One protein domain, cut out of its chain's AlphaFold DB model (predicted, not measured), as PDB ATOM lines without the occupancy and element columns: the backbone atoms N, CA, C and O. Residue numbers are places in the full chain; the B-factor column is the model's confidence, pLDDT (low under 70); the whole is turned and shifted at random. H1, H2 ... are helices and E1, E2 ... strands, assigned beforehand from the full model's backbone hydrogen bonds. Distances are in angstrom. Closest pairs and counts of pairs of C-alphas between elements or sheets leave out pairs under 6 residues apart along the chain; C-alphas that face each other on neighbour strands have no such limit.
ATOM      1  N   PHE A 230      21.546  59.702 -20.477       93.50
ATOM      2  CA  PHE A 230      21.025  59.472 -19.134       93.50
ATOM      3  C   PHE A 230      21.076  60.777 -18.346       93.50
ATOM      4  O   PHE A 230      22.028  61.550 -18.487       93.50
ATOM      5  N   SER A 231      20.086  61.018 -17.488       94.31
ATOM      6  CA  SER A 231      20.167  62.091 -16.501       94.31
ATOM      7  C   SER A 231      21.399  61.900 -15.605       94.31
ATOM      8  O   SER A 231      21.856  60.781 -15.366       94.31
ATOM      9  N   GLN A 232      21.978  63.002 -15.123       92.12
ATOM     10  CA  GLN A 232      23.260  62.981 -14.406       92.12
ATOM     11  C   GLN A 232      23.226  62.092 -13.152       92.12
ATOM     12  O   GLN A 232      24.199  61.403 -12.838       92.12
ATOM     13  N   ASP A 233      22.103  62.090 -12.441       90.06
ATOM     14  CA  ASP A 233      21.867  61.268 -11.258       90.06
ATOM     15  C   ASP A 233      21.755  59.772 -11.594       90.06
ATOM     16  O   ASP A 233      22.365  58.949 -10.904       90.06
ATOM     17  N   LEU A 234      21.062  59.426 -12.683       93.75
ATOM     18  CA  LEU A 234      20.965  58.063 -13.204       93.75
ATOM     19  C   LEU A 234      22.335  57.553 -13.669       93.75
ATOM     20  O   LEU A 234      22.767  56.489 -13.231       93.75
ATOM     21  N   ALA A 235      23.063  58.341 -14.463       94.75
ATOM     22  CA  ALA A 235      24.427  58.023 -14.884       94.75
ATOM     23  C   ALA A 235      25.358  57.821 -13.675       94.75
ATOM     24  O   ALA A 235      26.106  56.847 -13.606       94.75
ATOM     25  N   GLY A 236      25.279  58.705 -12.675       93.50
ATOM     26  CA  GLY A 236      26.044  58.578 -11.435       93.50
ATOM     27  C   GLY A 236      25.716  57.305 -10.648       93.50
ATOM     28  O   GLY A 236      26.619  56.686 -10.083       93.50
ATOM     29  N   LEU A 237      24.445  56.888 -10.619       93.62
ATOM     30  CA  LEU A 237      24.024  55.632  -9.997       93.62
ATOM     31  C   LEU A 237      24.581  54.415 -10.743       93.62
ATOM     32  O   LEU A 237      25.112  53.512 -10.097       93.62
ATOM     33  N   LEU A 238      24.512  54.400 -12.076       94.44
ATOM     34  CA  LEU A 238      25.036  53.297 -12.883       94.44
ATOM     35  C   LEU A 238      26.551  53.147 -12.711       94.44
ATOM     36  O   LEU A 238      26.999  52.043 -12.386       94.44
ATOM     37  N   ARG A 239      27.312  54.250 -12.774       94.62
ATOM     38  CA  ARG A 239      28.761  54.265 -12.494       94.62
ATOM     39  C   ARG A 239      29.098  53.689 -11.124       94.62
ATOM     40  O   ARG A 239      29.891  52.759 -11.029       94.62
ATOM     41  N   ARG A 240      28.465  54.202 -10.061       94.56
ATOM     42  CA  ARG A 240      28.712  53.735  -8.682       94.56
ATOM     43  C   ARG A 240      28.318  52.279  -8.472       94.56
ATOM     44  O   ARG A 240      28.936  51.601  -7.661       94.56
ATOM     45  N   SER A 241      27.282  51.806  -9.166       93.81
ATOM     46  CA  SER A 241      26.857  50.412  -9.042       93.81
ATOM     47  C   SER A 241      27.924  49.449  -9.558       93.81
ATOM     48  O   SER A 241      28.050  48.352  -9.017       93.81
ATOM     49  N   GLY A 242      28.645  49.832 -10.624       90.56
ATOM     50  CA  GLY A 242      29.602  48.979 -11.331       90.56
ATOM     51  C   GLY A 242      29.017  47.658 -11.847       90.56
ATOM     52  O   GLY A 242      29.772  46.810 -12.307       90.56
ATOM     53  N   ALA A 243      27.695  47.474 -11.756       93.12
ATOM     54  CA  ALA A 243      27.020  46.180 -11.836       93.12
ATOM     55  C   ALA A 243      26.593  45.787 -13.258       93.12
ATOM     56  O   ALA A 243      25.788  44.865 -13.420       93.12
ATOM     57  N   GLY A 244      27.074  46.529 -14.255       92.50
ATOM     58  CA  GLY A 244      26.941  46.173 -15.658       92.50
ATOM     59  C   GLY A 244      27.947  45.090 -16.045       92.50
ATOM     60  O   GLY A 244      28.977  44.928 -15.389       92.50
ATOM     61  N   ILE A 245      27.611  44.363 -17.103       92.75
ATOM     62  CA  ILE A 245      28.357  43.230 -17.651       92.75
ATOM     63  C   ILE A 245      29.300  43.751 -18.736       92.75
ATOM     64  O   ILE A 245      28.858  44.530 -19.586       92.75
ATOM     65  N   ASP A 246      30.568  43.341 -18.733       91.69
ATOM     66  CA  ASP A 246      31.463  43.657 -19.848       91.69
ATOM     67  C   ASP A 246      30.987  42.913 -21.109       91.69
ATOM     68  O   ASP A 246      30.526  41.774 -21.026       91.69
ATOM     69  N   ALA A 247      31.130  43.523 -22.289       87.81
ATOM     70  CA  ALA A 247      30.697  42.919 -23.558       87.81
ATOM     71  C   ALA A 247      31.240  41.489 -23.758       87.81
ATOM     72  O   ALA A 247      30.508  40.591 -24.154       87.81
ATOM     73  N   ARG A 248      32.514  41.272 -23.398       88.25
ATOM     74  CA  ARG A 248      33.221  39.979 -23.478       88.25
ATOM     75  C   ARG A 248      32.628  38.873 -22.599       88.25
ATOM     76  O   ARG A 248      32.857  37.699 -22.868       88.25
ATOM     77  N   ASP A 249      31.900  39.238 -21.545       89.31
ATOM     78  CA  ASP A 249      31.303  38.276 -20.613       89.31
ATOM     79  C   ASP A 249      29.907  37.828 -21.079       89.31
ATOM     80  O   ASP A 249      29.303  36.919 -20.495       89.31
ATOM     81  N   ILE A 250      29.378  38.454 -22.134       88.12
ATOM     82  CA  ILE A 250      28.136  38.059 -22.790       88.12
ATOM     83  C   ILE A 250      28.500  37.067 -23.895       88.12
ATOM     84  O   ILE A 250      29.074  37.424 -24.914       88.12
ATOM     85  N   LYS A 251      28.189  35.787 -23.659       90.19
ATOM     86  CA  LYS A 251      28.569  34.674 -24.550       90.19
ATOM     87  C   LYS A 251      27.820  34.653 -25.888       90.19
ATOM     88  O   LYS A 251      28.230  33.943 -26.797       90.19
ATOM     89  N   SER A 252      26.692  35.344 -25.963       91.75
ATOM     90  CA  SER A 252      25.826  35.426 -27.136       91.75
ATOM     91  C   SER A 252      26.080  36.711 -27.911       91.75
ATOM     92  O   SER A 252      26.477  37.726 -27.340       91.75
ATOM     93  N   GLU A 253      25.708  36.704 -29.181       91.88
ATOM     94  CA  GLU A 253      25.593  37.934 -29.952       91.88
ATOM     95  C   GLU A 253      24.485  38.840 -29.382       91.88
ATOM     96  O   GLU A 253      23.433  38.374 -28.926       91.88
ATOM     97  N   LEU A 254      24.742  40.149 -29.379       91.75
ATOM     98  CA  LEU A 254      23.790  41.175 -28.970       91.75
ATOM     99  C   LEU A 254      23.276  41.910 -30.204       91.75
ATOM    100  O   LEU A 254      23.978  42.741 -30.772       91.75
ATOM    101  N   LEU A 255      22.029  41.645 -30.570       91.88
ATOM    102  CA  LEU A 255      21.372  42.271 -31.712       91.88
ATOM    103  C   LEU A 255      20.660  43.547 -31.259       91.88
ATOM    104  O   LEU A 255      20.021  43.554 -30.209       91.88
ATOM    105  N   ARG A 256      20.736  44.639 -32.024       88.56
ATOM    106  CA  ARG A 256      19.936  45.839 -31.721       88.56
ATOM    107  C   ARG A 256      18.448  45.558 -31.933       88.56
ATOM    108  O   ARG A 256      18.059  44.907 -32.896       88.56
ATOM    109  N   ASP A 257      17.623  46.056 -31.021       86.44
ATOM    110  CA  ASP A 257      16.168  45.987 -31.125       86.44
ATOM    111  C   ASP A 257      15.682  46.993 -32.182       86.44
ATOM    112  O   ASP A 257      16.065  48.165 -32.164       86.44
ATOM    113  N   THR A 258      14.856  46.530 -33.120       82.12
ATOM    114  CA  THR A 258      14.365  47.338 -34.248       82.12
ATOM    115  C   THR A 258      13.402  48.436 -33.808       82.12
ATOM    116  O   THR A 258      13.372  49.506 -34.412       82.12
ATOM    117  N   ASP A 259      12.641  48.203 -32.735       83.00
ATOM    118  CA  ASP A 259      11.647  49.153 -32.227       83.00
ATOM    119  C   ASP A 259      12.284  50.167 -31.269       83.00
ATOM    120  O   ASP A 259      11.771  51.271 -31.050       83.00
ATOM    121  N   GLN A 260      13.395  49.776 -30.643       84.75
ATOM    122  CA  GLN A 260      14.148  50.580 -29.691       84.75
ATOM    123  C   GLN A 260      15.639  50.447 -29.990       84.75
ATOM    124  O   GLN A 260      16.328  49.690 -29.318       84.75
ATOM    125  N   ALA A 261      16.150  51.249 -30.931       81.56
ATOM    126  CA  ALA A 261      17.532  51.185 -31.441       81.56
ATOM    127  C   ALA A 261      18.648  51.200 -30.373       81.56
ATOM    128  O   ALA A 261      19.801  50.871 -30.650       81.56
ATOM    129  N   PHE A 262      18.317  51.585 -29.144       86.75
ATOM    130  CA  PHE A 262      19.221  51.602 -28.007       86.75
ATOM    131  C   PHE A 262      19.199  50.366 -27.098       86.75
ATOM    132  O   PHE A 262      20.011  50.250 -26.171       86.75
ATOM    133  N   VAL A 263      18.231  49.485 -27.302       91.44
ATOM    134  CA  VAL A 263      18.099  48.221 -26.594       91.44
ATOM    135  C   VAL A 263      18.803  47.149 -27.412       91.44
ATOM    136  O   VAL A 263      18.693  47.097 -28.631       91.44
ATOM    137  N   TYR A 264      19.531  46.281 -26.723       93.62
ATOM    138  CA  TYR A 264      20.215  45.135 -27.299       93.62
ATOM    139  C   TYR A 264      19.531  43.864 -26.809       93.62
ATOM    140  O   TYR A 264      19.365  43.692 -25.604       93.62
ATOM    141  N   ARG A 265      19.126  42.971 -27.705       93.94
ATOM    142  CA  ARG A 265      18.553  41.666 -27.389       93.94
ATOM    143  C   ARG A 265      19.614  40.578 -27.562       93.94
ATOM    144  O   ARG A 265      20.254  40.476 -28.600       93.94
ATOM    145  N   ASP A 266      19.778  39.764 -26.529       93.25
ATOM    146  CA  ASP A 266      20.599  38.554 -26.547       93.25
ATOM    147  C   ASP A 266      19.932  37.498 -27.434       93.25
ATOM    148  O   ASP A 266      18.769  37.135 -27.215       93.25
ATOM    149  N   SER A 267      20.667  37.043 -28.452       92.56
ATOM    150  CA  SER A 267      20.165  36.135 -29.486       92.56
ATOM    151  C   SER A 267      19.807  34.740 -28.967       92.56
ATOM    152  O   SER A 267      18.990  34.059 -29.582       92.56
ATOM    153  N   LEU A 268      20.352  34.316 -27.820       92.69
ATOM    154  CA  LEU A 268      20.136  32.976 -27.270       92.69
ATOM    155  C   LEU A 268      19.010  32.924 -26.238       92.69
ATOM    156  O   LEU A 268      18.331  31.906 -26.116       92.69
ATOM    157  N   ASN A 269      18.830  33.980 -25.440       90.00
ATOM    158  CA  ASN A 269      17.915  33.938 -24.291       90.00
ATOM    159  C   ASN A 269      16.880  35.072 -24.245       90.00
ATOM    160  O   ASN A 269      16.164  35.194 -23.247       90.00
ATOM    161  N   ALA A 270      16.807  35.891 -25.299       90.00
ATOM    162  CA  ALA A 270      15.863  36.996 -25.458       90.00
ATOM    163  C   ALA A 270      15.899  38.055 -24.337       90.00
ATOM    164  O   ALA A 270      14.984  38.878 -24.224       90.00
ATOM    165  N   LYS A 271      16.942  38.076 -23.496       93.81
ATOM    166  CA  LYS A 271      17.143  39.157 -22.528       93.81
ATOM    167  C   LYS A 271      17.484  40.439 -23.258       93.81
ATOM    168  O   LYS A 271      18.186  40.429 -24.264       93.81
ATOM    169  N   THR A 272      17.016  41.548 -22.710       95.19
ATOM    170  CA  THR A 272      17.286  42.873 -23.247       95.19
ATOM    171  C   THR A 272      18.256  43.634 -22.360       95.19
ATOM    172  O   THR A 272      18.235  43.530 -21.132       95.19
ATOM    173  N   TYR A 273      19.119  44.410 -22.995       95.25
ATOM    174  CA  TYR A 273      20.201  45.147 -22.377       95.25
ATOM    175  C   TYR A 273      20.218  46.583 -22.880       95.25
ATOM    176  O   TYR A 273      19.772  46.875 -23.984       95.25
ATOM    177  N   ILE A 274      20.787  47.473 -22.080       94.56
ATOM    178  CA  ILE A 274      21.216  48.801 -22.525       94.56
ATOM    179  C   ILE A 274      22.721  48.920 -22.337       94.56
ATOM    180  O   ILE A 274      23.269  48.361 -21.383       94.56
ATOM    181  N   ASN A 275      23.376  49.666 -23.219       93.31
ATOM    182  CA  ASN A 275      24.790  49.994 -23.082       93.31
ATOM    183  C   ASN A 275      24.961  51.320 -22.315       93.31
ATOM    184  O   ASN A 275      24.277  52.305 -22.599       93.31
ATOM    185  N   PHE A 276      25.870  51.337 -21.343       93.00
ATOM    186  CA  PHE A 276      26.319  52.534 -20.642       93.00
ATOM    187  C   PHE A 276      27.803  52.392 -20.281       93.00
ATOM    188  O   PHE A 276      28.157  51.505 -19.508       93.00
ATOM    189  N   GLU A 277      28.652  53.278 -20.817       91.19
ATOM    190  CA  GLU A 277      30.108  53.306 -20.570       91.19
ATOM    191  C   GLU A 277      30.767  51.923 -20.725       91.19
ATOM    192  O   GLU A 277      31.390  51.409 -19.799       91.19
ATOM    193  N   ASP A 278      30.577  51.310 -21.899       89.38
ATOM    194  CA  ASP A 278      31.124  49.998 -22.286       89.38
ATOM    195  C   ASP A 278      30.613  48.804 -21.462       89.38
ATOM    196  O   ASP A 278      31.095  47.678 -21.607       89.38
ATOM    197  N   LYS A 279      29.581  49.022 -20.639       93.31
ATOM    198  CA  LYS A 279      28.912  47.977 -19.865       93.31
ATOM    199  C   LYS A 279      27.462  47.799 -20.275       93.31
ATOM    200  O   LYS A 279      26.743  48.760 -20.548       93.31
ATOM    201  N   TYR A 280      27.009  46.553 -20.239       94.62
ATOM    202  CA  TYR A 280      25.645  46.168 -20.562       94.62
ATOM    203  C   TYR A 280      24.849  45.893 -19.293       94.62
ATOM    204  O   TYR A 280      25.233  45.082 -18.450       94.62
ATOM    205  N   TYR A 281      23.710  46.559 -19.154       95.88
ATOM    206  CA  TYR A 281      22.815  46.378 -18.018       95.88
ATOM    207  C   TYR A 281      21.535  45.694 -18.468       95.88
ATOM    208  O   TYR A 281      20.910  46.138 -19.426       95.88
ATOM    209  N   LEU A 282      21.121  44.647 -17.748       95.75
ATOM    210  CA  LEU A 282      19.857  43.962 -18.008       95.75
ATOM    211  C   LEU A 282      18.691  44.932 -17.781       95.75
ATOM    212  O   LEU A 282      18.595  45.548 -16.713       95.75
ATOM    213  N   VAL A 283      17.774  45.011 -18.741       95.56
ATOM    214  CA  VAL A 283      16.555  45.812 -18.634       95.56
ATOM    215  C   VAL A 283      15.305  44.952 -18.733       95.56
ATOM    216  O   VAL A 283      15.299  43.879 -19.326       95.56
ATOM    217  N   LYS A 284      14.223  45.403 -18.098       94.50
ATOM    218  CA  LYS A 284      12.889  44.812 -18.259       94.50
ATOM    219  C   LYS A 284      11.864  45.922 -18.381       94.50
ATOM    220  O   LYS A 284      11.868  46.832 -17.553       94.50
ATOM    221  N   ALA A 285      10.985  45.842 -19.376       90.00
ATOM    222  CA  ALA A 285       9.919  46.821 -19.554       90.00
ATOM    223  C   ALA A 285       9.068  46.945 -18.279       90.00
ATOM    224  O   ALA A 285       8.740  45.948 -17.632       90.00
ATOM    225  N   ASN A 286       8.716  48.176 -17.912       84.00
ATOM    226  CA  ASN A 286       7.771  48.402 -16.825       84.00
ATOM    227  C   ASN A 286       6.347  48.104 -17.315       84.00
ATOM    228  O   ASN A 286       6.007  48.380 -18.466       84.00
ATOM    229  N   SER A 287       5.485  47.604 -16.427       79.44
ATOM    230  CA  SER A 287       4.082  47.280 -16.742       79.44
ATOM    231  C   SER A 287       3.288  48.471 -17.291       79.44
ATOM    232  O   SER A 287       2.377  48.293 -18.092       79.44
ATOM    233  N   ASN A 288       3.661  49.693 -16.908       76.75
ATOM    234  CA  ASN A 288       3.020  50.932 -17.348       76.75
ATOM    235  C   ASN A 288       3.553  51.484 -18.686       76.75
ATOM    236  O   ASN A 288       3.115  52.556 -19.094       76.75
ATOM    237  N   LYS A 289       4.511  50.809 -19.342       79.44
ATOM    238  CA  LYS A 289       5.154  51.218 -20.609       79.44
ATOM    239  C   LYS A 289       5.803  52.618 -20.618       79.44
ATOM    240  O   LYS A 289       6.248  53.068 -21.668       79.44
ATOM    241  N   LYS A 290       5.928  53.296 -19.469       81.44
ATOM    242  CA  LYS A 290       6.564  54.629 -19.356       81.44
ATOM    243  C   LYS A 290       8.096  54.579 -19.268       81.44
ATOM    244  O   LYS A 290       8.745  55.609 -19.119       81.44
ATOM    245  N   GLY A 291       8.665  53.379 -19.330       89.88
ATOM    246  CA  GLY A 291      10.098  53.129 -19.264       89.88
ATOM    247  C   GLY A 291      10.386  51.676 -18.897       89.88
ATOM    248  O   GLY A 291       9.596  50.777 -19.201       89.88
ATOM    249  N   TYR A 292      11.498  51.434 -18.214       94.31
ATOM    250  CA  TYR A 292      11.970  50.091 -17.880       94.31
ATOM    251  C   TYR A 292      12.704  50.063 -16.536       94.31
ATOM    252  O   TYR A 292      13.137  51.084 -16.008       94.31
ATOM    253  N   GLY A 293      12.827  48.885 -15.935       95.56
ATOM    254  CA  GLY A 293      13.709  48.651 -14.800       95.56
ATOM    255  C   GLY A 293      15.102  48.259 -15.277       95.56
ATOM    256  O   GLY A 293      15.212  47.392 -16.138       95.56
ATOM    257  N   ILE A 294      16.145  48.843 -14.691       95.88
ATOM    258  CA  ILE A 294      17.533  48.386 -14.837       95.88
ATOM    259  C   ILE A 294      17.859  47.430 -13.689       95.88
ATOM    260  O   ILE A 294      17.509  47.695 -12.536       95.88
ATOM    261  N   TYR A 295      18.550  46.334 -13.987       95.38
ATOM    262  CA  TYR A 295      18.893  45.278 -13.042       95.38
ATOM    263  C   TYR A 295      20.406  45.045 -12.984       95.38
ATOM    264  O   TYR A 295      21.103  45.110 -13.993       95.38
ATOM    265  N   ALA A 296      20.906  44.754 -11.783       91.69
ATOM    266  CA  ALA A 296      22.294  44.384 -11.547       91.69
ATOM    267  C   ALA A 296      22.571  42.969 -12.056       91.69
ATOM    268  O   ALA A 296      21.726  42.075 -11.911       91.69
ATOM    269  N   GLN A 297      23.786  42.745 -12.557       85.00
ATOM    270  CA  GLN A 297      24.273  41.398 -12.820       85.00
ATOM    271  C   GLN A 297      24.251  40.562 -11.535       85.00
ATOM    272  O   GLN A 297      24.591  41.022 -10.438       85.00
ATOM    273  N   ARG A 298      23.854  39.295 -11.670       77.81
ATOM    274  CA  ARG A 298      23.986  38.312 -10.595       77.81
ATOM    275  C   ARG A 298      25.479  38.097 -10.356       77.81
ATOM    276  O   ARG A 298      26.167  37.616 -11.249       77.81
ATOM    277  N   LYS A 299      25.982  38.447  -9.169       72.06
ATOM    278  CA  LYS A 299      27.352  38.080  -8.787       72.06
ATOM    279  C   LYS A 299      27.467  36.561  -8.853       72.06
ATOM    280  O   LYS A 299      26.618  35.885  -8.284       72.06
ATOM    281  N   THR A 300      28.466  36.035  -9.545       64.50
ATOM    282  CA  THR A 300      28.821  34.614  -9.506       64.50
ATOM    283  C   THR A 300      29.471  34.309  -8.149       64.50
ATOM    284  O   THR A 300      30.252  35.106  -7.634       64.50
ATOM    285  N   GLY A 301      29.072  33.212  -7.494       68.69
ATOM    286  CA  GLY A 301      29.588  32.811  -6.175       68.69
ATOM    287  C   GLY A 301      28.544  32.135  -5.280       68.69
ATOM    288  O   GLY A 301      27.361  32.097  -5.608       68.69
ATOM    289  N   PHE A 302      28.962  31.633  -4.115       69.88
ATOM    290  CA  PHE A 302      28.114  30.846  -3.199       69.88
ATOM    291  C   PHE A 302      26.826  31.583  -2.769       69.88
ATOM    292  O   PHE A 302      25.756  30.989  -2.659       69.88
ATOM    293  N   ARG A 303      26.885  32.918  -2.624       59.84
ATOM    294  CA  ARG A 303      25.712  33.767  -2.324       59.84
ATOM    295  C   ARG A 303      24.728  33.912  -3.492       59.84
ATOM    296  O   ARG A 303      23.577  34.277  -3.273       59.84
ATOM    297  N   ALA A 304      25.152  33.631  -4.722       61.81
ATOM    298  CA  ALA A 304      24.296  33.691  -5.901       61.81
ATOM    299  C   ALA A 304      23.226  32.600  -5.875       61.81
ATOM    300  O   ALA A 304      22.120  32.834  -6.356       61.81
ATOM    301  N   ILE A 305      23.546  31.437  -5.299       64.62
ATOM    302  CA  ILE A 305      22.688  30.246  -5.249       64.62
ATOM    303  C   ILE A 305      21.339  30.578  -4.589       64.62
ATOM    304  O   ILE A 305      20.295  30.147  -5.073       64.62
ATOM    305  N   PHE A 306      21.340  31.452  -3.578       72.19
ATOM    306  CA  PHE A 306      20.149  31.812  -2.801       72.19
ATOM    307  C   PHE A 306      19.271  32.914  -3.418       72.19
ATOM    308  O   PHE A 306      18.156  33.137  -2.954       72.19
ATOM    309  N   SER A 307      19.720  33.605  -4.472       67.50
ATOM    310  CA  SER A 307      18.930  34.652  -5.133       67.50
ATOM    311  C   SER A 307      18.670  34.285  -6.592       67.50
ATOM    312  O   SER A 307      19.552  34.399  -7.445       67.50
ATOM    313  N   LYS A 308      17.447  33.817  -6.881       72.62
ATOM    314  CA  LYS A 308      17.023  33.433  -8.242       72.62
ATOM    315  C   LYS A 308      16.806  34.637  -9.166       72.62
ATOM    316  O   LYS A 308      16.923  34.493 -10.378       72.62
ATOM    317  N   ASN A 309      16.524  35.820  -8.613       81.69
ATOM    318  CA  ASN A 309      16.142  36.998  -9.388       81.69
ATOM    319  C   ASN A 309      17.234  38.075  -9.370       81.69
ATOM    320  O   ASN A 309      17.774  38.375  -8.304       81.69
ATOM    321  N   PRO A 310      17.542  38.705 -10.520       86.19
ATOM    322  CA  PRO A 310      18.485  39.813 -10.554       86.19
ATOM    323  C   PRO A 310      17.952  40.974  -9.707       86.19
ATOM    324  O   PRO A 310      16.751  41.268  -9.705       86.19
ATOM    325  N   LYS A 311      18.844  41.643  -8.972       91.00
ATOM    326  CA  LYS A 311      18.470  42.761  -8.101       91.00
ATOM    327  C   LYS A 311      18.158  43.984  -8.959       91.00
ATOM    328  O   LYS A 311      19.025  44.464  -9.685       91.00
ATOM    329  N   LYS A 312      16.938  44.509  -8.863       94.19
ATOM    330  CA  LYS A 312      16.567  45.766  -9.524       94.19
ATOM    331  C   LYS A 312      17.396  46.916  -8.948       94.19
ATOM    332  O   LYS A 312      17.442  47.082  -7.732       94.19
ATOM    333  N   LEU A 313      18.054  47.676  -9.817       93.31
ATOM    334  CA  LEU A 313      18.832  48.858  -9.452       93.31
ATOM    335  C   LEU A 313      17.946  50.099  -9.401       93.31
ATOM    336  O   LEU A 313      17.955  50.814  -8.405       93.31
ATOM    337  N   ILE A 314      17.190  50.356 -10.471       94.75
ATOM    338  CA  ILE A 314      16.419  51.593 -10.624       94.75
ATOM    339  C   ILE A 314      15.301  51.428 -11.659       94.75
ATOM    340  O   ILE A 314      15.401  50.614 -12.576       94.75
ATOM    341  N   ASN A 315      14.222  52.195 -11.497       94.38
ATOM    342  CA  ASN A 315      13.253  52.459 -12.558       94.38
ATOM    343  C   ASN A 315      13.717  53.650 -13.387       94.38
ATOM    344  O   ASN A 315      14.016  54.707 -12.834       94.38
ATOM    345  N   VAL A 316      13.708  53.469 -14.696       94.56
ATOM    346  CA  VAL A 316      14.019  54.488 -15.685       94.56
ATOM    347  C   VAL A 316      12.752  54.870 -16.426       94.56
ATOM    348  O   VAL A 316      11.879  54.028 -16.652       94.56
ATOM    349  N   PHE A 317      12.666  56.144 -16.781       94.62
ATOM    350  CA  PHE A 317      11.549  56.749 -17.490       94.62
ATOM    351  C   PHE A 317      12.063  57.483 -18.724       94.62
ATOM    352  O   PHE A 317      13.172  58.015 -18.712       94.62
ATOM    353  N   TYR A 318      11.254  57.534 -19.774       93.12
ATOM    354  CA  TYR A 318      11.573  58.340 -20.950       93.12
ATOM    355  C   TYR A 318      11.296  59.822 -20.682       93.12
ATOM    356  O   TYR A 318      10.304  60.153 -20.032       93.12
ATOM    357  N   SER A 319      12.150  60.702 -21.205       93.50
ATOM    358  CA  SER A 319      11.881  62.142 -21.250       93.50
ATOM    359  C   SER A 319      10.791  62.440 -22.283       93.50
ATOM    360  O   SER A 319      10.868  61.993 -23.430       93.50
ATOM    361  N   ALA A 320       9.773  63.188 -21.872       90.06
ATOM    362  CA  ALA A 320       8.757  63.751 -22.750       90.06
ATOM    363  C   ALA A 320       9.315  64.921 -23.580       90.06
ATOM    364  O   ALA A 320       8.961  65.058 -24.747       90.06
ATOM    365  N   GLU A 321      10.227  65.719 -23.019       89.88
ATOM    366  CA  GLU A 321      10.847  66.868 -23.687       89.88
ATOM    367  C   GLU A 321      11.942  66.466 -24.680       89.88
ATOM    368  O   GLU A 321      12.043  67.029 -25.769       89.88
ATOM    369  N   LYS A 322      12.786  65.496 -24.306       90.38
ATOM    370  CA  LYS A 322      13.978  65.084 -25.075       90.38
ATOM    371  C   LYS A 322      13.786  63.765 -25.826       90.38
ATOM    372  O   LYS A 322      14.710  63.295 -26.490       90.38
ATOM    373  N   GLY A 323      12.603  63.165 -25.718       89.56
ATOM    374  CA  GLY A 323      12.239  61.914 -26.371       89.56
ATOM    375  C   GLY A 323      12.826  60.657 -25.718       89.56
ATOM    376  O   GLY A 323      13.567  60.693 -24.734       89.56
ATOM    377  N   LYS A 324      12.504  59.500 -26.313       88.62
ATOM    378  CA  LYS A 324      12.810  58.158 -25.774       88.62
ATOM    379  C   LYS A 324      14.298  57.840 -25.639       88.62
ATOM    380  O   LYS A 324      14.638  56.936 -24.886       88.62
ATOM    381  N   LEU A 325      15.176  58.555 -26.342       89.69
ATOM    382  CA  LEU A 325      16.629  58.377 -26.242       89.69
ATOM    383  C   LEU A 325      17.217  59.027 -24.986       89.69
ATOM    384  O   LEU A 325      18.369  58.759 -24.650       89.69
ATOM    385  N   TYR A 326      16.450  59.854 -24.273       92.94
ATOM    386  CA  TYR A 326      16.878  60.457 -23.019       92.94
ATOM    387  C   TYR A 326      16.172  59.795 -21.833       92.94
ATOM    388  O   TYR A 326      14.952  59.850 -21.685       92.94
ATOM    389  N   GLN A 327      16.972  59.168 -20.980       94.06
ATOM    390  CA  GLN A 327      16.540  58.351 -19.858       94.06
ATOM    391  C   GLN A 327      16.635  59.135 -18.557       94.06
ATOM    392  O   GLN A 327      17.685  59.688 -18.219       94.06
ATOM    393  N   LEU A 328      15.548  59.138 -17.802       95.25
ATOM    394  CA  LEU A 328      15.414  59.838 -16.536       95.25
ATOM    395  C   LEU A 328      15.322  58.847 -15.382       95.25
ATOM    396  O   LEU A 328      14.704  57.786 -15.485       95.25
ATOM    397  N   SER A 329      15.891  59.227 -14.241       95.12
ATOM    398  CA  SER A 329      15.502  58.645 -12.957       95.12
ATOM    399  C   SER A 329      14.052  59.019 -12.608       95.12
ATOM    400  O   SER A 329      13.447  59.886 -13.240       95.12
ATOM    401  N   LYS A 330      13.493  58.427 -11.543       93.81
ATOM    402  CA  LYS A 330      12.192  58.859 -11.002       93.81
ATOM    403  C   LYS A 330      12.185  60.351 -10.644       93.81
ATOM    404  O   LYS A 330      11.214  61.037 -10.937       93.81
ATOM    405  N   THR A 331      13.269  60.858 -10.056       94.19
ATOM    406  CA  THR A 331      13.415  62.284  -9.730       94.19
ATOM    407  C   THR A 331      13.461  63.141 -10.987       94.19
ATOM    408  O   THR A 331      12.732  64.122 -11.053       94.19
ATOM    409  N   GLY A 332      14.251  62.762 -11.998       94.88
ATOM    410  CA  GLY A 332      14.306  63.493 -13.267       94.88
ATOM    411  C   GLY A 332      12.957  63.514 -13.986       94.88
ATOM    412  O   GLY A 332      12.549  64.547 -14.502       94.88
ATOM    413  N   TYR A 333      12.224  62.398 -13.951       94.75
ATOM    414  CA  TYR A 333      10.879  62.309 -14.516       94.75
ATOM    415  C   TYR A 333       9.885  63.227 -13.802       94.75
ATOM    416  O   TYR A 333       9.112  63.911 -14.462       94.75
ATOM    417  N   VAL A 334       9.908  63.264 -12.465       93.19
ATOM    418  CA  VAL A 334       9.069  64.177 -11.668       93.19
ATOM    419  C   VAL A 334       9.436  65.632 -11.937       93.19
ATOM    420  O   VAL A 334       8.541  66.454 -12.092       93.19
ATOM    421  N   GLN A 335      10.734  65.932 -12.017       94.19
ATOM    422  CA  GLN A 335      11.239  67.266 -12.324       94.19
ATOM    423  C   GLN A 335      10.641  67.787 -13.634       94.19
ATOM    424  O   GLN A 335      10.069  68.867 -13.656       94.19
ATOM    425  N   GLU A 336      10.722  66.983 -14.692       92.12
ATOM    426  CA  GLU A 336      10.197  67.332 -16.011       92.12
ATOM    427  C   GLU A 336       8.661  67.350 -16.043       92.12
ATOM    428  O   GLU A 336       8.052  68.279 -16.557       92.12
ATOM    429  N   SER A 337       8.010  66.344 -15.452       90.19
ATOM    430  CA  SER A 337       6.550  66.191 -15.536       90.19
ATOM    431  C   SER A 337       5.776  67.241 -14.741       90.19
ATOM    432  O   SER A 337       4.626  67.516 -15.072       90.19
ATOM    433  N   LEU A 338       6.362  67.759 -13.659       89.44
ATOM    434  CA  LEU A 338       5.718  68.714 -12.755       89.44
ATOM    435  C   LEU A 338       6.347  70.111 -12.813       89.44
ATOM    436  O   LEU A 338       5.967  70.955 -12.007       89.44
ATOM    437  N   ASP A 339       7.308  70.339 -13.716       92.44
ATOM    438  CA  ASP A 339       8.085  71.585 -13.802       92.44
ATOM    439  C   ASP A 339       8.654  72.020 -12.435       92.44
ATOM    440  O   ASP A 339       8.601  73.179 -12.018       92.44
ATOM    441  N   LEU A 340       9.159  71.043 -11.681       92.25
ATOM    442  CA  LEU A 340       9.794  71.289 -10.392       92.25
ATOM    443  C   LEU A 340      11.292  71.508 -10.588       92.25
ATOM    444  O   LEU A 340      11.916  71.035 -11.533       92.25
TER     445      LEU A 340
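This is residues 230 to 340 of the 550 residues of an uncharacterized protein of Acerihabitans arboris (UniProt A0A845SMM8). One antiparallel sheet of seven strands, strongly twisted and curled like part of a barrel that does not close, makes the body, and two short helices pack on it: H1 runs across it, H2 along E6. The link from E5 to E6 makes a long loop, of which residues 300 to 306 stick out. The printed part has 111 residues, with two named helices and seven named strands in the order H1 E1 E2 E3 E4 E5 E6 E7 H2, and the strands lie in the sheet in the order E1 to E7. The class is mixed, helices and strands; the whole is compact, with a radius of gyration of the C-alphas of 14.5 A and spans of 46 by 31 by 26 A.

H1, residues 232 to 241, is on the sheet at a height over the sheet of 8.3 A. The strands are E1, residues 254 to 256, E2, 263 to 266, E3, 272 to 276, E4, 279 to 285, E5, 291 to 295, E6, 312 to 319, and E7, 323 to 328. They form a meander, each strand the antiparallel neighbour of the one before, and each such pair is a hairpin. H1 lies only just over E4, with 3 of its C-alphas falling on it, and runs across the strands, at 64 degrees to E4 on the local plane. The closest C-alphas of H1 and E7 are those of Leu 234 and Leu 328, 6.7 A apart. Within hydrogen-bond range are N 255 and O 265 of E1 and E2, 2.9 A, N 264 and O 273 of E2 and E3, 2.8 A, N 276 and O 279 of E3 and E4, 2.8 A, N 293 and O 284 of E4 and E5, 2.8 A, N 316 and O 292 of E5 and E6, 2.8 A, and N 328 and O 317 of E6 and E7, 2.8 A. The pairing of E6 is staggered: residues 312 to 317 pair with E5, residues 317 to 319 with E7. Residues 245 to 246 pair antiparallel with residues 279 to 280 of E4. H2, residues 330 to 337, is on the sheet at a height over the sheet of 8.3 A and runs along the strands, at 10 degrees to E6 on the local plane; the closest C-alphas of the two are those of Phe 317 and Tyr 333, 6.3 A apart. H1 and H2 are near each other, with 7 pairs of C-alphas within 10 A. In H1 and H2 every O i to N i+4 pair is within hydrogen-bond range. E1 and E7, the edge strands, are apart.

H1 begins with C-alpha 232 at (23.260, 62.981, -14.406) and is 14.1 A long from first to last C-alpha. E1 is 6.6 A long, E2 10.0 A, E3 13.5 A, E4 19.0 A, E5 13.3 A, E6 20.7 A and E7 10.5 A. C-alpha 312, where E6 begins, is at (16.567, 45.766, -9.524). H2 is 10.3 A long and ends with C-alpha 337 at (6.550, 66.191, -15.536).

The two C-alphas farthest apart, those of Phe 302 and Asp 339, are 46.6 A apart. The printed part, residues 230 to 340, has no cut. The links H1 to E1, 12 residues, and E5 to E6, 16 residues, are long. The mean pLDDT of the printed part is 89.0; residues 300 to 305 and residue 307 are under 70.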